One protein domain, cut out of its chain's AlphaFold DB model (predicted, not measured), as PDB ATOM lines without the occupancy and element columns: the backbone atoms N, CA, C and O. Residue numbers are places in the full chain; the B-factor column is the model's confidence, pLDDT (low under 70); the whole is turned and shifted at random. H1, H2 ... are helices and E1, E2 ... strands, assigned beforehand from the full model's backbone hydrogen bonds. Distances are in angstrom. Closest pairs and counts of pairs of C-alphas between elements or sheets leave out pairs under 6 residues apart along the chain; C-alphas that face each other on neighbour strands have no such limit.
ATOM      1  N   ARG A  60      26.399  57.648  27.702       81.12
ATOM      2  CA  ARG A  60      26.247  57.975  29.117       81.12
ATOM      3  C   ARG A  60      25.070  58.941  29.351       81.12
ATOM      4  O   ARG A  60      24.339  58.819  30.333       81.12
ATOM      5  N   GLU A  61      24.864  59.886  28.446       81.88
ATOM      6  CA  GLU A  61      23.851  60.942  28.533       81.88
ATOM      7  C   GLU A  61      22.420  60.398  28.441       81.88
ATOM      8  O   GLU A  61      21.496  61.014  28.983       81.88
ATOM      9  N   ASP A  62      22.244  59.216  27.839       82.06
ATOM     10  CA  ASP A  62      20.946  58.552  27.703       82.06
ATOM     11  C   ASP A  62      20.364  58.111  29.057       82.06
ATOM     12  O   ASP A  62      19.170  57.855  29.156       82.06
ATOM     13  N   TYR A  63      21.164  58.083  30.129       80.56
ATOM     14  CA  TYR A  63      20.717  57.699  31.475       80.56
ATOM     15  C   TYR A  63      20.425  58.888  32.406       80.56
ATOM     16  O   TYR A  63      19.876  58.712  33.493       80.56
ATOM     17  N   TRP A  64      20.794  60.117  32.030       63.59
ATOM     18  CA  TRP A  64      20.909  61.249  32.968       63.59
ATOM     19  C   TRP A  64      19.568  61.827  33.476       63.59
ATOM     20  O   TRP A  64      19.563  62.704  34.337       63.59
ATOM     21  N   ARG A  65      18.408  61.388  32.969       63.44
ATOM     22  CA  ARG A  65      17.091  61.981  33.314       63.44
ATOM     23  C   ARG A  65      15.944  60.974  33.399       63.44
ATOM     24  O   ARG A  65      14.801  61.336  33.148       63.44
ATOM     25  N   VAL A  66      16.257  59.722  33.705       59.75
ATOM     26  CA  VAL A  66      15.326  58.606  33.508       59.75
ATOM     27  C   VAL A  66      14.104  58.676  34.429       59.75
ATOM     28  O   VAL A  66      13.020  58.343  33.974       59.75
ATOM     29  N   GLU A  67      14.199  59.202  35.656       55.66
ATOM     30  CA  GLU A  67      13.035  59.291  36.552       55.66
ATOM     31  C   GLU A  67      13.028  60.599  37.354       55.66
ATOM     32  O   GLU A  67      13.861  60.843  38.227       55.66
ATOM     33  N   LYS A  68      12.067  61.471  37.031       49.75
ATOM     34  CA  LYS A  68      11.672  62.623  37.858       49.75
ATOM     35  C   LYS A  68      10.284  62.439  38.489       49.75
ATOM     36  O   LYS A  68       9.844  63.350  39.180       49.75
ATOM     37  N   LYS A  69       9.578  61.332  38.211       51.03
ATOM     38  CA  LYS A  69       8.129  61.235  38.466       51.03
ATOM     39  C   LYS A  69       7.644  60.067  39.326       51.03
ATOM     40  O   LYS A  69       6.536  60.184  39.828       51.03
ATOM     41  N   ILE A  78      18.609  59.021  46.435       61.22
ATOM     42  CA  ILE A  78      19.715  58.528  45.616       61.22
ATOM     43  C   ILE A  78      19.989  59.626  44.589       61.22
ATOM     44  O   ILE A  78      19.092  60.037  43.854       61.22
ATOM     45  N   SER A  79      21.212  60.159  44.572       70.56
ATOM     46  CA  SER A  79      21.574  61.193  43.605       70.56
ATOM     47  C   SER A  79      21.390  60.659  42.181       70.56
ATOM     48  O   SER A  79      21.699  59.500  41.899       70.56
ATOM     49  N   GLN A  80      20.936  61.505  41.251       71.31
ATOM     50  CA  GLN A  80      20.787  61.122  39.838       71.31
ATOM     51  C   GLN A  80      22.084  60.539  39.256       71.31
ATOM     52  O   GLN A  80      22.051  59.610  38.456       71.31
ATOM     53  N   SER A  81      23.240  61.022  39.723       71.88
ATOM     54  CA  SER A  81      24.555  60.485  39.370       71.88
ATOM     55  C   SER A  81      24.772  59.035  39.817       71.88
ATOM     56  O   SER A  81      25.418  58.276  39.098       71.88
ATOM     57  N   ALA A  82      24.237  58.632  40.971       77.12
ATOM     58  CA  ALA A  82      24.350  57.269  41.478       77.12
ATOM     59  C   ALA A  82      23.400  56.312  40.742       77.12
ATOM     60  O   ALA A  82      23.807  55.202  40.412       77.12
ATOM     61  N   LEU A  83      22.180  56.756  40.414       76.75
ATOM     62  CA  LEU A  83      21.261  55.996  39.552       76.75
ATOM     63  C   LEU A  83      21.851  55.797  38.153       76.75
ATOM     64  O   LEU A  83      21.873  54.685  37.637       76.75
ATOM     65  N   MET A  84      22.416  56.854  37.576       79.56
ATOM     66  CA  MET A  84      23.116  56.787  36.297       79.56
ATOM     67  C   MET A  84      24.286  55.796  36.341       79.56
ATOM     68  O   MET A  84      24.409  54.951  35.462       79.56
ATOM     69  N   ALA A  85      25.142  55.879  37.365       81.19
ATOM     70  CA  ALA A  85      26.272  54.966  37.515       81.19
ATOM     71  C   ALA A  85      25.817  53.508  37.680       81.19
ATOM     72  O   ALA A  85      26.434  52.611  37.110       81.19
ATOM     73  N   LYS A  86      24.720  53.277  38.413       82.69
ATOM     74  CA  LYS A  86      24.098  51.959  38.545       82.69
ATOM     75  C   LYS A  86      23.615  51.436  37.187       82.69
ATOM     76  O   LYS A  86      23.992  50.333  36.819       82.69
ATOM     77  N   ASN A  87      22.881  52.242  36.421       84.00
ATOM     78  CA  ASN A  87      22.359  51.840  35.112       84.00
ATOM     79  C   ASN A  87      23.479  51.548  34.102       84.00
ATOM     80  O   ASN A  87      23.395  50.583  33.349       84.00
ATOM     81  N   ILE A  88      24.553  52.346  34.113       85.06
ATOM     82  CA  ILE A  88      25.739  52.103  33.277       85.06
ATOM     83  C   ILE A  88      26.421  50.798  33.687       85.06
ATOM     84  O   ILE A  88      26.760  49.993  32.825       85.06
ATOM     85  N   LYS A  89      26.596  50.563  34.994       86.50
ATOM     86  CA  LYS A  89      27.165  49.311  35.505       86.50
ATOM     87  C   LYS A  89      26.326  48.111  35.060       86.50
ATOM     88  O   LYS A  89      26.893  47.162  34.537       86.50
ATOM     89  N   GLU A  90      25.013  48.156  35.247       87.00
ATOM     90  CA  GLU A  90      24.109  47.073  34.840       87.00
ATOM     91  C   GLU A  90      24.186  46.821  33.328       87.00
ATOM     92  O   GLU A  90      24.358  45.680  32.904       87.00
ATOM     93  N   MET A  91      24.165  47.871  32.501       88.88
ATOM     94  CA  MET A  91      24.273  47.709  31.050       88.88
ATOM     95  C   MET A  91      25.629  47.137  30.618       88.88
ATOM     96  O   MET A  91      25.691  46.129  29.914       88.88
ATOM     97  N   ASP A  92      26.725  47.791  31.001       85.88
ATOM     98  CA  ASP A  92      28.042  47.490  30.440       85.88
ATOM     99  C   ASP A  92      28.699  46.280  31.109       85.88
ATOM    100  O   ASP A  92      29.294  45.445  30.426       85.88
ATOM    101  N   MET A  93      28.584  46.159  32.434       84.81
ATOM    102  CA  MET A  93      29.275  45.115  33.196       84.81
ATOM    103  C   MET A  93      28.442  43.858  33.392       84.81
ATOM    104  O   MET A  93      29.024  42.801  33.606       84.81
ATOM    105  N   GLU A  94      27.114  43.955  33.371       89.50
ATOM    106  CA  GLU A  94      26.261  42.796  33.636       89.50
ATOM    107  C   GLU A  94      25.641  42.299  32.330       89.50
ATOM    108  O   GLU A  94      25.927  41.183  31.906       89.50
ATOM    109  N   ILE A  95      24.898  43.139  31.611       91.31
ATOM    110  CA  ILE A  95      24.213  42.738  30.377       91.31
ATOM    111  C   ILE A  95      25.198  42.446  29.239       91.31
ATOM    112  O   ILE A  95      25.245  41.316  28.753       91.31
ATOM    113  N   LYS A  96      26.005  43.427  28.811       91.25
ATOM    114  CA  LYS A  96      26.916  43.256  27.661       91.25
ATOM    115  C   LYS A  96      27.991  42.202  27.925       91.25
ATOM    116  O   LYS A  96      28.336  41.431  27.031       91.25
ATOM    117  N   TYR A  97      28.503  42.146  29.151       92.00
ATOM    118  CA  TYR A  97      29.508  41.157  29.534       92.00
ATOM    119  C   TYR A  97      28.944  39.729  29.548       92.00
ATOM    120  O   TYR A  97      29.531  38.844  28.923       92.00
ATOM    121  N   ASN A  98      27.788  39.499  30.188       91.19
ATOM    122  CA  ASN A  98      27.155  38.176  30.197       91.19
ATOM    123  C   ASN A  98      26.714  37.750  28.795       91.19
ATOM    124  O   ASN A  98      26.886  36.588  28.433       91.19
ATOM    125  N   LEU A  99      26.227  38.689  27.978       93.31
ATOM    126  CA  LEU A  99      25.915  38.454  26.570       93.31
ATOM    127  C   LEU A  99      27.137  37.982  25.786       93.31
ATOM    128  O   LEU A  99      27.033  37.010  25.044       93.31
ATOM    129  N   LYS A 100      28.294  38.618  25.981       93.19
ATOM    130  CA  LYS A 100      29.536  38.198  25.330       93.19
ATOM    131  C   LYS A 100      29.957  36.791  25.758       93.19
ATOM    132  O   LYS A 100      30.233  35.957  24.902       93.19
ATOM    133  N   ILE A 101      29.958  36.504  27.063       93.00
ATOM    134  CA  ILE A 101      30.311  35.171  27.582       93.00
ATOM    135  C   ILE A 101      29.358  34.105  27.041       93.00
ATOM    136  O   ILE A 101      29.797  33.050  26.586       93.00
ATOM    137  N   HIS A 102      28.053  34.369  27.084       92.19
ATOM    138  CA  HIS A 102      27.047  33.454  26.563       92.19
ATOM    139  C   HIS A 102      27.206  33.247  25.057       92.19
ATOM    140  O   HIS A 102      27.179  32.111  24.596       92.19
ATOM    141  N   GLY A 103      27.442  34.324  24.308       92.06
ATOM    142  CA  GLY A 103      27.731  34.293  22.880       92.06
ATOM    143  C   GLY A 103      28.902  33.380  22.528       92.06
ATOM    144  O   GLY A 103      28.788  32.543  21.637       92.06
ATOM    145  N   GLU A 104      30.001  33.493  23.274       92.88
ATOM    146  CA  GLU A 104      31.206  32.678  23.087       92.88
ATOM    147  C   GLU A 104      31.022  31.212  23.528       92.88
ATOM    148  O   GLU A 104      31.651  30.321  22.958       92.88
ATOM    149  N   ALA A 105      30.163  30.938  24.517       93.88
ATOM    150  CA  ALA A 105      29.980  29.597  25.082       93.88
ATOM    151  C   ALA A 105      28.833  28.785  24.450       93.88
ATOM    152  O   ALA A 105      28.961  27.576  24.265       93.88
ATOM    153  N   GLN A 106      27.697  29.426  24.173       91.50
ATOM    154  CA  GLN A 106      26.430  28.797  23.765       91.50
ATOM    155  C   GLN A 106      25.847  29.394  22.475       91.50
ATOM    156  O   GLN A 106      24.900  28.838  21.917       91.50
ATOM    157  N   GLY A 107      26.428  30.486  21.973       91.94
ATOM    158  CA  GLY A 107      25.921  31.239  20.831       91.94
ATOM    159  C   GLY A 107      25.131  32.478  21.250       91.94
ATOM    160  O   GLY A 107      24.652  32.603  22.380       91.94
ATOM    161  N   TYR A 108      25.041  33.440  20.335       92.88
ATOM    162  CA  TYR A 108      24.301  34.678  20.557       92.88
ATOM    163  C   TYR A 108      22.788  34.476  20.352       92.88
ATOM    164  O   TYR A 108      22.402  33.629  19.538       92.88
ATOM    165  N   PRO A 109      21.934  35.249  21.054       93.25
ATOM    166  CA  PRO A 109      20.502  35.295  20.775       93.25
ATOM    167  C   PRO A 109      20.236  35.644  19.308       93.25
ATOM    168  O   PRO A 109      20.929  36.474  18.722       93.25
ATOM    169  N   LYS A 110      19.217  35.028  18.711       93.00
ATOM    170  CA  LYS A 110      18.869  35.234  17.293       93.00
ATOM    171  C   LYS A 110      17.870  36.360  17.081       93.00
ATOM    172  O   LYS A 110      17.645  36.777  15.948       93.00
ATOM    173  N   SER A 111      17.244  36.830  18.153       92.81
ATOM    174  CA  SER A 111      16.267  37.909  18.117       92.81
ATOM    175  C   SER A 111      16.346  38.751  19.384       92.81
ATOM    176  O   SER A 111      16.886  38.334  20.413       92.81
ATOM    177  N   HIS A 112      15.770  39.951  19.319       90.81
ATOM    178  CA  HIS A 112      15.604  40.789  20.500       90.81
ATOM    179  C   HIS A 112      14.754  40.100  21.579       90.81
ATOM    180  O   HIS A 112      15.057  40.220  22.760       90.81
ATOM    181  N   GLU A 113      13.737  39.330  21.193       93.25
ATOM    182  CA  GLU A 113      12.875  38.592  22.127       93.25
ATOM    183  C   GLU A 113      13.656  37.517  22.893       93.25
ATOM    184  O   GLU A 113      13.578  37.470  24.120       93.25
ATOM    185  N   GLU A 114      14.486  36.730  22.200       93.50
ATOM    186  CA  GLU A 114      15.377  35.751  22.840       93.50
ATOM    187  C   GLU A 114      16.376  36.436  23.779       93.50
ATOM    188  O   GLU A 114      16.657  35.939  24.870       93.50
ATOM    189  N   PHE A 115      16.887  37.611  23.397       94.56
ATOM    190  CA  PHE A 115      17.718  38.421  24.283       94.56
ATOM    191  C   PHE A 115      16.955  38.834  25.554       94.56
ATOM    192  O   PHE A 115      17.485  38.687  26.652       94.56
ATOM    193  N   LEU A 116      15.701  39.291  25.449       92.19
ATOM    194  CA  LEU A 116      14.885  39.639  26.619       92.19
ATOM    195  C   LEU A 116      14.617  38.426  27.526       92.19
ATOM    196  O   LEU A 116      14.629  38.557  28.752       92.19
ATOM    197  N   GLU A 117      14.374  37.251  26.948       93.81
ATOM    198  CA  GLU A 117      14.217  36.001  27.700       93.81
ATOM    199  C   GLU A 117      15.508  35.599  28.414       93.81
ATOM    200  O   GLU A 117      15.476  35.232  29.592       93.81
ATOM    201  N   LEU A 118      16.653  35.749  27.748       93.12
ATOM    202  CA  LEU A 118      17.963  35.474  28.324       93.12
ATOM    203  C   LEU A 118      18.252  36.394  29.518       93.12
ATOM    204  O   LEU A 118      18.648  35.921  30.584       93.12
ATOM    205  N   ILE A 119      17.958  37.689  29.390       92.56
ATOM    206  CA  ILE A 119      18.094  38.667  30.478       92.56
ATOM    207  C   ILE A 119      17.219  38.289  31.681       92.56
ATOM    208  O   ILE A 119      17.692  38.320  32.822       92.56
ATOM    209  N   LYS A 120      15.974  37.854  31.438       91.69
ATOM    210  CA  LYS A 120      15.085  37.333  32.492       91.69
ATOM    211  C   LYS A 120      15.646  36.065  33.138       91.69
ATOM    212  O   LYS A 120      15.567  35.932  34.357       91.69
ATOM    213  N   SER A 121      16.238  35.160  32.357       92.56
ATOM    214  CA  SER A 121      16.854  33.929  32.874       92.56
ATOM    215  C   SER A 121      18.037  34.207  33.810       92.56
ATOM    216  O   SER A 121      18.255  33.476  34.774       92.56
ATOM    217  N   TRP A 122      18.753  35.311  33.580       91.00
ATOM    218  CA  TRP A 122      19.826  35.799  34.448       91.00
ATOM    219  C   TRP A 122      19.329  36.605  35.648       91.00
ATOM    220  O   TRP A 122      20.140  37.066  36.450       91.00
ATOM    221  N   ASN A 123      18.011  36.771  35.786       88.62
ATOM    222  CA  ASN A 123      17.381  37.583  36.820       88.62
ATOM    223  C   ASN A 123      17.918  39.031  36.843       88.62
ATOM    224  O   ASN A 123      18.084  39.627  37.908       88.62
ATOM    225  N   MET A 124      18.216  39.580  35.661       87.69
ATOM    226  CA  MET A 124      18.700  40.948  35.486       87.69
ATOM    227  C   MET A 124      17.586  41.858  34.964       87.69
ATOM    228  O   MET A 124      16.695  41.429  34.231       87.69
ATOM    229  N   SER A 125      17.640  43.135  35.335       85.00
ATOM    230  CA  SER A 125      16.739  44.167  34.820       85.00
ATOM    231  C   SER A 125      17.407  44.965  33.710       85.00
ATOM    232  O   SER A 125      18.575  45.329  33.819       85.00
ATOM    233  N   ILE A 126      16.648  45.294  32.665       86.69
ATOM    234  CA  ILE A 126      17.120  46.209  31.626       86.69
ATOM    235  C   ILE A 126      17.041  47.634  32.173       86.69
ATOM    236  O   ILE A 126      15.956  48.063  32.583       86.69
ATOM    237  N   PRO A 127      18.154  48.383  32.187       85.81
ATOM    238  CA  PRO A 127      18.131  49.752  32.655       85.81
ATOM    239  C   PRO A 127      17.286  50.602  31.706       85.81
ATOM    240  O   PRO A 127      17.390  50.520  30.481       85.81
ATOM    241  N   LYS A 128      16.440  51.443  32.295       83.38
ATOM    242  CA  LYS A 128      15.599  52.377  31.550       83.38
ATOM    243  C   LYS A 128      16.480  53.466  30.918       83.38
ATOM    244  O   LYS A 128      17.338  54.048  31.589       83.38
ATOM    245  N   LEU A 129      16.252  53.748  29.636       84.25
ATOM    246  CA  LEU A 129      16.841  54.887  28.933       84.25
ATOM    247  C   LEU A 129      15.913  56.099  29.023       84.25
ATOM    248  O   LEU A 129      14.714  55.978  29.281       84.25
ATOM    249  N   LYS A 130      16.479  57.288  28.817       81.25
ATOM    250  CA  LYS A 130      15.721  58.527  28.711       81.25
ATOM    251  C   LYS A 130      14.751  58.411  27.539       81.25
ATOM    252  O   LYS A 130      15.144  58.057  26.425       81.25
ATOM    253  N   GLU A 131      13.497  58.774  27.786       79.00
ATOM    254  CA  GLU A 131      12.512  58.879  26.718       79.00
ATOM    255  C   GLU A 131      13.023  59.799  25.601       79.00
ATOM    256  O   GLU A 131      13.658  60.829  25.872       79.00
ATOM    257  N   PRO A 132      12.786  59.432  24.338       77.56
ATOM    258  CA  PRO A 132      11.871  58.379  23.873       77.56
ATOM    259  C   PRO A 132      12.541  57.025  23.544       77.56
ATOM    260  O   PRO A 132      11.992  56.236  22.780       77.56
ATOM    261  N   TYR A 133      13.732  56.748  24.073       82.44
ATOM    262  CA  TYR A 133      14.518  55.578  23.675       82.44
ATOM    263  C   TYR A 133      14.261  54.339  24.546       82.44
ATOM    264  O   TYR A 133      13.916  54.434  25.727       82.44
ATOM    265  N   GLU A 134      14.473  53.165  23.960       86.81
ATOM    266  CA  GLU A 134      14.537  51.862  24.620       86.81
ATOM    267  C   GLU A 134      15.818  51.118  24.245       86.81
ATOM    268  O   GLU A 134      16.471  51.423  23.245       86.81
ATOM    269  N   VAL A 135      16.176  50.140  25.075       89.50
ATOM    270  CA  VAL A 135      17.291  49.236  24.809       89.50
ATOM    271  C   VAL A 135      16.847  48.220  23.766       89.50
ATOM    272  O   VAL A 135      15.864  47.512  23.964       89.50
ATOM    273  N   TRP A 136      17.599  48.127  22.681       90.94
ATOM    274  CA  TRP A 136      17.371  47.206  21.580       90.94
ATOM    275  C   TRP A 136      18.583  46.294  21.409       90.94
ATOM    276  O   TRP A 136      19.721  46.719  21.586       90.94
ATOM    277  N   TYR A 137      18.336  45.037  21.057       92.50
ATOM    278  CA  TYR A 137      19.394  44.086  20.729       92.50
ATOM    279  C   TYR A 137      19.364  43.824  19.232       92.50
ATOM    280  O   TYR A 137      18.327  43.424  18.698       92.50
ATOM    281  N   ASP A 138      20.494  44.056  18.574       91.12
ATOM    282  CA  ASP A 138      20.676  43.743  17.166       91.12
ATOM    283  C   ASP A 138      21.285  42.343  17.017       91.12
ATOM    284  O   ASP A 138      22.399  42.077  17.465       91.12
ATOM    285  N   ALA A 139      20.537  41.438  16.390       90.31
ATOM    286  CA  ALA A 139      20.958  40.058  16.187       90.31
ATOM    287  C   ALA A 139      22.017  39.901  15.083       90.31
ATOM    288  O   ALA A 139      22.692  38.876  15.058       90.31
ATOM    289  N   GLU A 140      22.173  40.881  14.187       87.69
ATOM    290  CA  GLU A 140      23.171  40.820  13.110       87.69
ATOM    291  C   GLU A 140      24.564  41.202  13.614       87.69
ATOM    292  O   GLU A 140      25.553  40.542  13.300       87.69
ATOM    293  N   THR A 141      24.636  42.264  14.417       88.56
ATOM    294  CA  THR A 141      25.893  42.774  14.987       88.56
ATOM    295  C   THR A 141      26.180  42.231  16.387       88.56
ATOM    296  O   THR A 141      27.297  42.365  16.886       88.56
ATOM    297  N   HIS A 142      25.191  41.593  17.019       89.44
ATOM    298  CA  HIS A 142      25.211  41.153  18.415       89.44
ATOM    299  C   HIS A 142      25.446  42.289  19.423       89.44
ATOM    300  O   HIS A 142      25.889  42.046  20.551       89.44
ATOM    301  N   GLU A 143      25.122  43.525  19.043       89.38
ATOM    302  CA  GLU A 143      25.288  44.704  19.883       89.38
ATOM    303  C   GLU A 143      23.990  45.104  20.594       89.38
ATOM    304  O   GLU A 143      22.871  44.885  20.125       89.38
ATOM    305  N   VAL A 144      24.156  45.728  21.764       90.62
ATOM    306  CA  VAL A 144      23.061  46.339  22.522       90.62
ATOM    307  C   VAL A 144      23.064  47.841  22.250       90.62
ATOM    308  O   VAL A 144      23.985  48.559  22.652       90.62
ATOM    309  N   LEU A 145      22.025  48.296  21.562       90.12
ATOM    310  CA  LEU A 145      21.851  49.636  21.014       90.12
ATOM    311  C   LEU A 145      20.644  50.328  21.663       90.12
ATOM    312  O   LEU A 145      19.877  49.719  22.407       90.12
ATOM    313  N   LYS A 146      20.463  51.618  21.387       89.50
ATOM    314  CA  LYS A 146      19.208  52.325  21.650       89.50
ATOM    315  C   LYS A 146      18.393  52.428  20.375       89.50
ATOM    316  O   LYS A 146      18.932  52.699  19.301       89.50
ATOM    317  N   ARG A 147      17.081  52.285  20.514       84.69
ATOM    318  CA  ARG A 147      16.107  52.538  19.453       84.69
ATOM    319  C   ARG A 147      15.016  53.471  19.980       84.69
ATOM    320  O   ARG A 147      14.703  53.398  21.168       84.69
ATOM    321  N   PRO A 148      14.441  54.360  19.155       81.62
ATOM    322  CA  PRO A 148      13.184  55.014  19.498       81.62
ATOM    323  C   PRO A 148      12.118  53.962  19.837       81.62
ATOM    324  O   PRO A 148      11.966  52.977  19.110       81.62
ATOM    325  N   LYS A 149      11.393  54.149  20.941       76.88
ATOM    326  CA  LYS A 149      10.253  53.295  21.283       76.88
ATOM    327  C   LYS A 149       9.196  53.420  20.178       76.88
ATOM    328  O   LYS A 149       8.773  54.547  19.913       76.88
ATOM    329  N   PRO A 150       8.731  52.316  19.573       66.81
ATOM    330  CA  PRO A 150       7.747  52.366  18.490       66.81
ATOM    331  C   PRO A 150       6.424  53.026  18.916       66.81
ATOM    332  O   PRO A 150       5.788  53.684  18.099       66.81
ATOM    333  N   ASP A 151       6.064  52.936  20.202       62.56
ATOM    334  CA  ASP A 151       4.819  53.492  20.754       62.56
ATOM    335  C   ASP A 151       4.992  54.830  21.492       62.56
ATOM    336  O   ASP A 151       4.014  55.393  21.992       62.56
ATOM    337  N   ALA A 152       6.213  55.371  21.588       56.22
ATOM    338  CA  ALA A 152       6.428  56.667  22.230       56.22
ATOM    339  C   ALA A 152       6.017  57.798  21.285       56.22
ATOM    340  O   ALA A 152       6.850  58.528  20.762       56.22
ATOM    341  N   SER A 153       4.714  57.980  21.075       51.50
ATOM    342  CA  SER A 153       4.225  59.267  20.577       51.50
ATOM    343  C   SER A 153       4.819  60.377  21.457       51.50
ATOM    344  O   SER A 153       4.910  60.167  22.676       51.50
ATOM    345  N   PRO A 154       5.219  61.538  20.903       45.28
ATOM    346  CA  PRO A 154       5.569  62.692  21.712       45.28
ATOM    347  C   PRO A 154       4.289  63.113  22.425       45.28
ATOM    348  O   PRO A 154       3.494  63.896  21.918       45.28
TER     349      PRO A 154
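What this domain is: This is residues 60 to 69 and 78 to 154 of the 171 residues of an uncharacterized protein of Posidoniimonas polymericola (UniProt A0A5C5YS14). One long helix, H2, makes one long side of the domain, and a two-stranded hairpin, E1 and E2, runs beside it across a gap, with the short helix H3 set crosswise to H2 near the end of E1. The very short helix H1 packs on H2 through residues 84 to 88 of H2, and a long link, residues 122 to 132, leads back from H3 to E1. The printed part has 87 residues, with three named helices and then two named strands in the order H1 H2 H3 E1 E2; the strands form an antiparallel sheet, and the class is mostly helix. The whole is compact, with a radius of gyration of the C-alphas of 13.5 A and spans of 39 by 29 by 20 A.

How they stand to each other: Start at H1, residues 60 to 63, which touches H2, residues 80 to 106, with residues 84 to 88 of H2 alone; their closest C-alphas, of Tyr 63 and Met 84, are 5.5 A apart. Go on to H3, residues 112 to 121, close to H2 but not clearly touching it: the closest C-alphas, of Ile 95 and Ile 119, are 7.4 A apart. The lines of H2 and H3 are about perpendicular, at 80 degrees. In H3 every O i to N i+4 pair is within hydrogen-bond range, in H2 20 of 23 are, and H1 is too short for such a pair. Next look at the hairpin of E1, residues 133 to 137, and E2, residues 144 to 148, antiparallel at 141 degrees; N 134 and O 147, and N 136 and O 145, are within hydrogen-bond range at 2.8 A each. The closest C-alphas of H3 and E1, of His 112 and Tyr 137, are 5.0 A apart. Those of H2 and E2, Lys 96 and Val 144, are 7.1 A apart. H2 and E1 are apart, and so are H3 and E2.

Where its parts are: Find C-alpha 60 at (26.247, 57.975, 29.117), where H1 begins. H2 begins at C-alpha 80, at (20.787, 61.122, 39.838), and runs 36.5 A to C-alpha 106. H3 measures 14.2 A from C-alpha 112 to C-alpha 121. E1 runs 12.8 A, and E2 runs 13.5 A to C-alpha 148 at (13.184, 55.014, 19.498).

The domain as a whole: The C-alphas farthest apart are those of Ala 105 and Pro 154, at 41.3 A. Residues 70 to 77 are not printed; across this cut C-alphas 69 and 78 are 13.9 A apart. Of the links printed whole, H2 to H3 is tight, E1 to E2 short, and H3 to E1 long. Mean pLDDT of the printed part is 83.2; look for values under 70 at residues 64 to 69, 78 and 150 to 154.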